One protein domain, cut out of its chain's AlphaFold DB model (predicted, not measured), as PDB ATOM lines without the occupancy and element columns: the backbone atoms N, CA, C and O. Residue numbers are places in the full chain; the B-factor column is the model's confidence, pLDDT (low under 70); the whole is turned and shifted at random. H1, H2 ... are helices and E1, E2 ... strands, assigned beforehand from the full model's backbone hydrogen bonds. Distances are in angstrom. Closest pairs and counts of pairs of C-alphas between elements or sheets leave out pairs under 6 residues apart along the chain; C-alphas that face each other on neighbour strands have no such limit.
ATOM      1  N   ILE A   6     240.392 169.200 178.041       98.19
ATOM      2  CA  ILE A   6     240.850 169.240 176.656       98.19
ATOM      3  C   ILE A   6     240.327 170.514 176.001       98.19
ATOM      4  O   ILE A   6     239.123 170.687 175.810       98.19
ATOM      5  N   HIS A   7     241.249 171.378 175.602       97.81
ATOM      6  CA  HIS A   7     240.975 172.560 174.799       97.81
ATOM      7  C   HIS A   7     241.243 172.263 173.324       97.81
ATOM      8  O   HIS A   7     242.236 171.621 172.989       97.81
ATOM      9  N   TYR A   8     240.386 172.755 172.438       96.62
ATOM     10  CA  TYR A   8     240.595 172.716 170.989       96.62
ATOM     11  C   TYR A   8     239.915 173.925 170.346       96.62
ATOM     12  O   TYR A   8     239.081 174.570 170.979       96.62
ATOM     13  N   CYS A   9     240.293 174.279 169.118       95.25
ATOM     14  CA  CYS A   9     239.925 175.563 168.521       95.25
ATOM     15  C   CYS A   9     239.338 175.401 167.120       95.25
ATOM     16  O   CYS A   9     239.883 174.681 166.280       95.25
ATOM     17  N   TRP A  10     238.241 176.109 166.857       94.88
ATOM     18  CA  TRP A  10     237.612 176.171 165.545       94.88
ATOM     19  C   TRP A  10     237.036 177.560 165.289       94.88
ATOM     20  O   TRP A  10     235.931 177.891 165.708       94.88
ATOM     21  N   LEU A  11     237.815 178.383 164.591       92.81
ATOM     22  CA  LEU A  11     237.456 179.770 164.284       92.81
ATOM     23  C   LEU A  11     236.801 179.931 162.908       92.81
ATOM     24  O   LEU A  11     236.348 181.018 162.570       92.81
ATOM     25  N   GLY A  12     236.770 178.873 162.095       86.75
ATOM     26  CA  GLY A  12     236.125 178.911 160.789       86.75
ATOM     27  C   GLY A  12     234.601 178.938 160.905       86.75
ATOM     28  O   GLY A  12     234.027 178.325 161.800       86.75
ATOM     29  N   ASP A  13     233.941 179.594 159.951       83.69
ATOM     30  CA  ASP A  13     232.475 179.588 159.837       83.69
ATOM     31  C   ASP A  13     231.919 178.286 159.233       83.69
ATOM     32  O   ASP A  13     230.712 178.052 159.254       83.69
ATOM     33  N   SER A  14     232.783 177.437 158.670       87.56
ATOM     34  CA  SER A  14     232.392 176.138 158.127       87.56
ATOM     35  C   SER A  14     232.185 175.117 159.238       87.56
ATOM     36  O   SER A  14     232.854 175.161 160.270       87.56
ATOM     37  N   GLU A  15     231.343 174.119 158.992       91.19
ATOM     38  CA  GLU A  15     231.311 172.942 159.854       91.19
ATOM     39  C   GLU A  15     232.671 172.234 159.908       91.19
ATOM     40  O   GLU A  15     233.486 172.319 158.984       91.19
ATOM     41  N   PHE A  16     232.883 171.464 160.976       91.88
ATOM     42  CA  PHE A  16     233.996 170.526 161.042       91.88
ATOM     43  C   PHE A  16     233.955 169.548 159.856       91.88
ATOM     44  O   PHE A  16     232.932 168.885 159.647       91.88
ATOM     45  N   PRO A  17     235.068 169.369 159.128       93.06
ATOM     46  CA  PRO A  17     235.209 168.275 158.182       93.06
ATOM     47  C   PRO A  17     235.023 166.922 158.872       93.06
ATOM     48  O   PRO A  17     235.314 166.763 160.060       93.06
ATOM     49  N   GLU A  18     234.581 165.920 158.117       93.31
ATOM     50  CA  GLU A  18     234.216 164.607 158.664       93.31
ATOM     51  C   GLU A  18     235.366 163.932 159.431       93.31
ATOM     52  O   GLU A  18     235.159 163.328 160.483       93.31
ATOM     53  N   LEU A  19     236.605 164.087 158.951       92.62
ATOM     54  CA  LEU A  19     237.787 163.584 159.654       92.62
ATOM     55  C   LEU A  19     237.948 164.237 161.033       92.62
ATOM     56  O   LEU A  19     238.179 163.541 162.018       92.62
ATOM     57  N   VAL A  20     237.764 165.556 161.120       93.19
ATOM     58  CA  VAL A  20     237.871 166.302 162.381       93.19
ATOM     59  C   VAL A  20     236.758 165.885 163.343       93.19
ATOM     60  O   VAL A  20     237.036 165.625 164.514       93.19
ATOM     61  N   LYS A  21     235.521 165.716 162.848       94.50
ATOM     62  CA  LYS A  21     234.398 165.172 163.635       94.50
ATOM     63  C   LYS A  21     234.760 163.805 164.234       94.50
ATOM     64  O   LYS A  21     234.609 163.609 165.441       94.50
ATOM     65  N   LYS A  22     235.317 162.890 163.429       95.12
ATOM     66  CA  LYS A  22     235.779 161.562 163.882       95.12
ATOM     67  C   LYS A  22     236.914 161.641 164.905       95.12
ATOM     68  O   LYS A  22     236.904 160.889 165.881       95.12
ATOM     69  N   CYS A  23     237.872 162.552 164.729       94.31
ATOM     70  CA  CYS A  23     238.945 162.782 165.698       94.31
ATOM     71  C   CYS A  23     238.389 163.237 167.053       94.31
ATOM     72  O   CYS A  23     238.682 162.606 168.069       94.31
ATOM     73  N   ILE A  24     237.519 164.252 167.065       95.00
ATOM     74  CA  ILE A  24     236.895 164.767 168.294       95.00
ATOM     75  C   ILE A  24     236.066 163.671 168.984       95.00
ATOM     76  O   ILE A  24     236.149 163.501 170.202       95.00
ATOM     77  N   GLN A  25     235.301 162.878 168.228       96.06
ATOM     78  CA  GLN A  25     234.550 161.741 168.775       96.06
ATOM     79  C   GLN A  25     235.468 160.676 169.393       96.06
ATOM     80  O   GLN A  25     235.179 160.158 170.471       96.06
ATOM     81  N   SER A  26     236.590 160.364 168.740       96.44
ATOM     82  CA  SER A  26     237.594 159.428 169.257       96.44
ATOM     83  C   SER A  26     238.194 159.913 170.578       96.44
ATOM     84  O   SER A  26     238.350 159.115 171.505       96.44
ATOM     85  N   TRP A  27     238.465 161.216 170.704       96.25
ATOM     86  CA  TRP A  27     238.922 161.814 171.959       96.25
ATOM     87  C   TRP A  27     237.894 161.610 173.071       96.25
ATOM     88  O   TRP A  27     238.236 161.043 174.104       96.25
ATOM     89  N   LYS A  28     236.628 161.969 172.830       96.31
ATOM     90  CA  LYS A  28     235.540 161.803 173.811       96.31
ATOM     91  C   LYS A  28     235.336 160.345 174.229       96.31
ATOM     92  O   LYS A  28     235.124 160.068 175.401       96.31
ATOM     93  N   LYS A  29     235.462 159.396 173.294       97.75
ATOM     94  CA  LYS A  29     235.366 157.958 173.590       97.75
ATOM     95  C   LYS A  29     236.516 157.458 174.471       97.75
ATOM     96  O   LYS A  29     236.297 156.616 175.334       97.75
ATOM     97  N   LYS A  30     237.745 157.922 174.220       97.31
ATOM     98  CA  LYS A  30     238.947 157.498 174.963       97.31
ATOM     99  C   LYS A  30     239.107 158.214 176.304       97.31
ATOM    100  O   LYS A  30     239.772 157.688 177.188       97.31
ATOM    101  N   MET A  31     238.532 159.405 176.433       96.44
ATOM    102  CA  MET A  31     238.654 160.282 177.597       96.44
ATOM    103  C   MET A  31     237.255 160.701 178.085       96.44
ATOM    104  O   MET A  31     236.924 161.883 178.024       96.44
ATOM    105  N   PRO A  32     236.412 159.751 178.537       96.50
ATOM    106  CA  PRO A  32     235.013 160.029 178.871       96.50
ATOM    107  C   PRO A  32     234.848 160.940 180.095       96.50
ATOM    108  O   PRO A  32     233.888 161.698 180.160       96.50
ATOM    109  N   ASP A  33     235.801 160.905 181.030       97.50
ATOM    110  CA  ASP A  33     235.760 161.696 182.272       97.50
ATOM    111  C   ASP A  33     236.406 163.086 182.130       97.50
ATOM    112  O   ASP A  33     236.680 163.749 183.133       97.50
ATOM    113  N   TRP A  34     236.762 163.492 180.910       97.94
ATOM    114  CA  TRP A  34     237.428 164.765 180.648       97.94
ATOM    115  C   TRP A  34     236.432 165.812 180.164       97.94
ATOM    116  O   TRP A  34     235.502 165.515 179.414       97.94
ATOM    117  N   GLU A  35     236.667 167.059 180.557       98.06
ATOM    118  CA  GLU A  35     235.932 168.200 180.028       98.06
ATOM    119  C   GLU A  35     236.497 168.608 178.664       98.06
ATOM    120  O   GLU A  35     237.706 168.563 178.437       98.06
ATOM    121  N   PHE A  36     235.622 169.022 177.751       97.75
ATOM    122  CA  PHE A  36     235.986 169.440 176.402       97.75
ATOM    123  C   PHE A  36     235.525 170.876 176.166       97.75
ATOM    124  O   PHE A  36     234.324 171.134 176.108       97.75
ATOM    125  N   ILE A  37     236.480 171.787 175.977       97.12
ATOM    126  CA  ILE A  37     236.223 173.204 175.712       97.12
ATOM    127  C   ILE A  37     236.598 173.513 174.266       97.12
ATOM    128  O   ILE A  37     237.773 173.474 173.887       97.12
ATOM    129  N   LEU A  38     235.580 173.834 173.468       96.31
ATOM    130  CA  LEU A  38     235.749 174.367 172.124       96.31
ATOM    131  C   LEU A  38     235.907 175.889 172.188       96.31
ATOM    132  O   LEU A  38     235.003 176.593 172.629       96.31
ATOM    133  N   TRP A  39     237.032 176.381 171.688       95.56
ATOM    134  CA  TRP A  39     237.275 177.796 171.447       95.56
ATOM    135  C   TRP A  39     236.837 178.156 170.027       95.56
ATOM    136  O   TRP A  39     237.515 177.821 169.055       95.56
ATOM    137  N   ASP A  40     235.688 178.812 169.904       93.94
ATOM    138  CA  ASP A  40     235.145 179.315 168.640       93.94
ATOM    139  C   ASP A  40     235.172 180.853 168.587       93.94
ATOM    140  O   ASP A  40     235.695 181.515 169.484       93.94
ATOM    141  N   LYS A  41     234.602 181.468 167.548       91.56
ATOM    142  CA  LYS A  41     234.578 182.936 167.410       91.56
ATOM    143  C   LYS A  41     233.890 183.684 168.562       91.56
ATOM    144  O   LYS A  41     234.119 184.882 168.721       91.56
ATOM    145  N   ASN A  42     233.067 183.020 169.374       91.56
ATOM    146  CA  ASN A  42     232.412 183.663 170.510       91.56
ATOM    147  C   ASN A  42     233.413 183.996 171.623       91.56
ATOM    148  O   ASN A  42     233.219 184.984 172.327       91.56
ATOM    149  N   CYS A  43     234.522 183.252 171.724       92.00
ATOM    150  CA  CYS A  43     235.550 183.508 172.737       92.00
ATOM    151  C   CYS A  43     236.353 184.797 172.499       92.00
ATOM    152  O   CYS A  43     237.009 185.290 173.415       92.00
ATOM    153  N   LEU A  44     236.300 185.367 171.289       89.81
ATOM    154  CA  LEU A  44     237.086 186.549 170.917       89.81
ATOM    155  C   LEU A  44     236.759 187.762 171.795       89.81
ATOM    156  O   LEU A  44     237.656 188.523 172.156       89.81
ATOM    157  N   LYS A  45     235.489 187.900 172.198       85.50
ATOM    158  CA  LYS A  45     235.052 188.966 173.109       85.50
ATOM    159  C   LYS A  45     235.692 188.835 174.492       85.50
ATOM    160  O   LYS A  45     236.067 189.843 175.078       85.50
ATOM    161  N   ASP A  46     235.866 187.605 174.972       85.31
ATOM    162  CA  ASP A  46     236.416 187.323 176.302       85.31
ATOM    163  C   ASP A  46     237.947 187.405 176.342       85.31
ATOM    164  O   ASP A  46     238.528 187.663 177.396       85.31
ATOM    165  N   LEU A  47     238.613 187.173 175.206       89.31
ATOM    166  CA  LEU A  47     240.069 187.302 175.080       89.31
ATOM    167  C   LEU A  47     240.527 188.758 175.125       89.31
ATOM    168  O   LEU A  47     241.653 189.008 175.552       89.31
ATOM    169  N   ASN A  48     239.673 189.683 174.663       86.44
ATOM    170  CA  ASN A  48     239.911 191.127 174.634       86.44
ATOM    171  C   ASN A  48     241.335 191.490 174.160       86.44
ATOM    172  O   ASN A  48     242.071 192.208 174.835       86.44
ATOM    173  N   SER A  49     241.749 190.918 173.025       93.69
ATOM    174  CA  SER A  49     243.095 191.071 172.472       93.69
ATOM    175  C   SER A  49     243.024 191.573 171.037       93.69
ATOM    176  O   SER A  49     242.519 190.873 170.156       93.69
ATOM    177  N   ASP A  50     243.576 192.762 170.797       94.88
ATOM    178  CA  ASP A  50     243.626 193.378 169.465       94.88
ATOM    179  C   ASP A  50     244.340 192.479 168.453       94.88
ATOM    180  O   ASP A  50     243.868 192.309 167.333       94.88
ATOM    181  N   TRP A  51     245.412 191.806 168.881       94.75
ATOM    182  CA  TRP A  51     246.162 190.872 168.041       94.75
ATOM    183  C   TRP A  51     245.306 189.699 167.556       94.75
ATOM    184  O   TRP A  51     245.320 189.343 166.377       94.75
ATOM    185  N   VAL A  52     244.535 189.089 168.462       95.12
ATOM    186  CA  VAL A  52     243.657 187.963 168.108       95.12
ATOM    187  C   VAL A  52     242.518 188.442 167.218       95.12
ATOM    188  O   VAL A  52     242.187 187.772 166.240       95.12
ATOM    189  N   ASN A  53     241.942 189.604 167.528       94.44
ATOM    190  CA  ASN A  53     240.863 190.199 166.748       94.44
ATOM    191  C   ASN A  53     241.313 190.531 165.316       94.44
ATOM    192  O   ASN A  53     240.583 190.245 164.366       94.44
ATOM    193  N   GLU A  54     242.523 191.065 165.136       95.81
ATOM    194  CA  GLU A  54     243.113 191.334 163.823       95.81
ATOM    195  C   GLU A  54     243.439 190.040 163.061       95.81
ATOM    196  O   GLU A  54     243.107 189.896 161.880       95.81
ATOM    197  N   ALA A  55     244.044 189.054 163.728       95.19
ATOM    198  CA  ALA A  55     244.321 187.758 163.117       95.19
ATOM    199  C   ALA A  55     243.025 187.064 162.663       95.19
ATOM    200  O   ALA A  55     242.959 186.509 161.567       95.19
ATOM    201  N   TYR A  56     241.968 187.131 163.469       94.06
ATOM    202  CA  TYR A  56     240.663 186.600 163.098       94.06
ATOM    203  C   TYR A  56     240.036 187.365 161.924       94.06
ATOM    204  O   TYR A  56     239.616 186.742 160.947       94.06
ATOM    205  N   SER A  57     240.008 188.702 161.968       93.81
ATOM    206  CA  SER A  57     239.375 189.532 160.929       93.81
ATOM    207  C   SER A  57     240.072 189.419 159.569       93.81
ATOM    208  O   SER A  57     239.419 189.471 158.526       93.81
ATOM    209  N   THR A  58     241.381 189.161 159.572       95.44
ATOM    210  CA  THR A  58     242.188 188.893 158.370       95.44
ATOM    211  C   THR A  58     242.208 187.413 157.961       95.44
ATOM    212  O   THR A  58     242.976 187.026 157.081       95.44
ATOM    213  N   LYS A  59     241.353 186.571 158.570       92.56
ATOM    214  CA  LYS A  59     241.228 185.115 158.335       92.56
ATOM    215  C   LYS A  59     242.508 184.312 158.589       92.56
ATOM    216  O   LYS A  59     242.650 183.169 158.153       92.56
ATOM    217  N   LYS A  60     243.439 184.878 159.349       93.62
ATOM    218  CA  LYS A  60     244.682 184.263 159.817       93.62
ATOM    219  C   LYS A  60     244.420 183.373 161.042       93.62
ATOM    220  O   LYS A  60     245.047 183.522 162.089       93.62
ATOM    221  N   TYR A  61     243.503 182.411 160.911       92.44
ATOM    222  CA  TYR A  61     242.994 181.607 162.032       92.44
ATOM    223  C   TYR A  61     244.069 180.816 162.780       92.44
ATOM    224  O   TYR A  61     243.957 180.651 163.989       92.44
ATOM    225  N   ALA A  62     245.127 180.369 162.095       92.50
ATOM    226  CA  ALA A  62     246.248 179.685 162.739       92.50
ATOM    227  C   ALA A  62     246.935 180.571 163.797       92.50
ATOM    228  O   ALA A  62     247.195 180.110 164.903       92.50
ATOM    229  N   PHE A  63     247.136 181.859 163.497       94.31
ATOM    230  CA  PHE A  63     247.756 182.810 164.422       94.31
ATOM    231  C   PHE A  63     246.843 183.148 165.606       94.31
ATOM    232  O   PHE A  63     247.306 183.245 166.740       94.31
ATOM    233  N   ALA A  64     245.536 183.281 165.362       94.94
ATOM    234  CA  ALA A  64     244.563 183.445 166.439       94.94
ATOM    235  C   ALA A  64     244.530 182.201 167.352       94.94
ATOM    236  O   ALA A  64     244.558 182.329 168.575       94.94
ATOM    237  N   ALA A  65     244.550 180.996 166.773       94.81
ATOM    238  CA  ALA A  65     244.580 179.737 167.516       94.81
ATOM    239  C   ALA A  65     245.858 179.570 168.358       94.81
ATOM    240  O   ALA A  65     245.785 179.053 169.472       94.81
ATOM    241  N   ASP A  66     247.012 180.045 167.877       95.06
ATOM    242  CA  ASP A  66     248.264 180.024 168.642       95.06
ATOM    243  C   ASP A  66     248.165 180.820 169.944       95.06
ATOM    244  O   ASP A  66     248.571 180.326 170.999       95.06
ATOM    245  N   TYR A  67     247.567 182.012 169.892       95.56
ATOM    246  CA  TYR A  67     247.307 182.806 171.091       95.56
ATOM    247  C   TYR A  67     246.293 182.117 172.011       95.56
ATOM    248  O   TYR A  67     246.534 181.974 173.210       95.56
ATOM    249  N   ILE A  68     245.168 181.654 171.452       95.75
ATOM    250  CA  ILE A  68     244.091 180.992 172.203       95.75
ATOM    251  C   ILE A  68     244.612 179.773 172.961       95.75
ATOM    252  O   ILE A  68     244.251 179.574 174.117       95.75
ATOM    253  N   ARG A  69     245.496 178.981 172.348       96.31
ATOM    254  CA  ARG A  69     246.145 177.832 172.987       96.31
ATOM    255  C   ARG A  69     246.876 178.225 174.266       96.31
ATOM    256  O   ARG A  69     246.712 177.560 175.289       96.31
ATOM    257  N   LEU A  70     247.673 179.291 174.206       96.31
ATOM    258  CA  LEU A  70     248.421 179.778 175.363       96.31
ATOM    259  C   LEU A  70     247.480 180.339 176.428       96.31
ATOM    260  O   LEU A  70     247.628 180.005 177.601       96.31
ATOM    261  N   TYR A  71     246.478 181.121 176.022       96.00
ATOM    262  CA  TYR A  71     245.467 181.657 176.931       96.00
ATOM    263  C   TYR A  71     244.695 180.551 177.662       96.00
ATOM    264  O   TYR A  71     244.562 180.594 178.883       96.00
ATOM    265  N   ALA A  72     244.219 179.541 176.932       96.94
ATOM    266  CA  ALA A  72     243.433 178.444 177.477       96.94
ATOM    267  C   ALA A  72     244.218 177.668 178.542       96.94
ATOM    268  O   ALA A  72     243.764 177.532 179.676       96.94
ATOM    269  N   VAL A  73     245.438 177.238 178.212       97.06
ATOM    270  CA  VAL A  73     246.271 176.479 179.152       97.06
ATOM    271  C   VAL A  73     246.718 177.348 180.330       97.06
ATOM    272  O   VAL A  73     246.753 176.867 181.459       97.06
ATOM    273  N   ASN A  74     247.021 178.632 180.112       96.44
ATOM    274  CA  ASN A  74     247.401 179.540 181.195       96.44
ATOM    275  C   ASN A  74     246.253 179.789 182.186       96.44
ATOM    276  O   ASN A  74     246.488 179.800 183.392       96.44
ATOM    277  N   LYS A  75     245.023 179.967 181.689       95.56
ATOM    278  CA  LYS A  75     243.860 180.322 182.512       95.56
ATOM    279  C   LYS A  75     243.183 179.116 183.167       95.56
ATOM    280  O   LYS A  75     242.720 179.233 184.297       95.56
ATOM    281  N   PHE A  76     243.115 177.979 182.475       96.81
ATOM    282  CA  PHE A  76     242.348 176.804 182.915       96.81
ATOM    283  C   PHE A  76     243.222 175.579 183.225       96.81
ATOM    284  O   PHE A  76     242.750 174.628 183.847       96.81
ATOM    285  N   GLY A  77     244.497 175.581 182.827       97.81
ATOM    286  CA  GLY A  77     245.337 174.387 182.849       97.81
ATOM    287  C   GLY A  77     244.949 173.398 181.747       97.81
ATOM    288  O   GLY A  77     244.501 173.786 180.675       97.81
ATOM    289  N   GLY A  78     245.141 172.102 181.995       97.69
ATOM    290  CA  GLY A  78     244.766 171.051 181.048       97.69
ATOM    291  C   GLY A  78     245.675 170.950 179.826       97.69
ATOM    292  O   GLY A  78     246.853 171.307 179.866       97.69
ATOM    293  N   PHE A  79     245.127 170.389 178.750       97.31
ATOM    294  CA  PHE A  79     245.848 170.077 177.521       97.31
ATOM    295  C   PHE A  79     245.142 170.692 176.323       97.31
ATOM    296  O   PHE A  79     243.918 170.656 176.216       97.31
ATOM    297  N   TYR A  80     245.924 171.217 175.387       97.25
ATOM    298  CA  TYR A  80     245.410 171.702 174.115       97.25
ATOM    299  C   TYR A  80     245.671 170.666 173.020       97.25
ATOM    300  O   TYR A  80     246.817 170.259 172.820       97.25
ATOM    301  N   LEU A  81     244.625 170.265 172.300       95.56
ATOM    302  CA  LEU A  81     244.704 169.369 171.150       95.56
ATOM    303  C   LEU A  81     244.365 170.126 169.868       95.56
ATOM    304  O   LEU A  81     243.370 170.846 169.794       95.56
TER     305      LEU A  81
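What this domain is: This is residues 6 to 81 of the 86 residues of an uncharacterized protein of Phocaeicola vulgatus (UniProt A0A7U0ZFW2). A two-strand parallel ribbon, E1 and E2, lies in the middle, with H1 out at one end, H2 and H3 at the other, and H4 packed on E1. The printed part has 76 residues, in the order E1 H1 E2 H2 H3 H4, mostly helix. It is compact, radius of gyration of the C-alphas 12.8 A, spanning 36 by 28 by 16 A.

How they stand to each other: Start at E1, residues 6 to 9; N 6 is 2.8 A from O 35 of parallel E2, residues 35 to 39. Between them H1, residues 18 to 30, gives a strand-helix-strand unit, parallel strands joined through a helix, its crossover right-handed. H2, residues 41 to 47, has 1 of 3 O i to N i+4 pairs within hydrogen-bond range and 3 of 4 O i to N i+3; H1, H3, residues 50 to 57, and H4, residues 61 to 76, have every O i to N i+4 pair. H3 and H4 touch, the closest C-alphas Val 52 and Ala 64 4.9 A apart, through residues 61 to 67 of H4 alone.

Where its parts are: Find C-alpha 6 at (240.850, 169.240, 176.656), where E1 begins. H1 is 18.4 A long; H4 runs 21.4 A to C-alpha 76 at (242.348, 176.804, 182.915).

The domain as a whole: The printed part has no cut, no long link and no residue under 70.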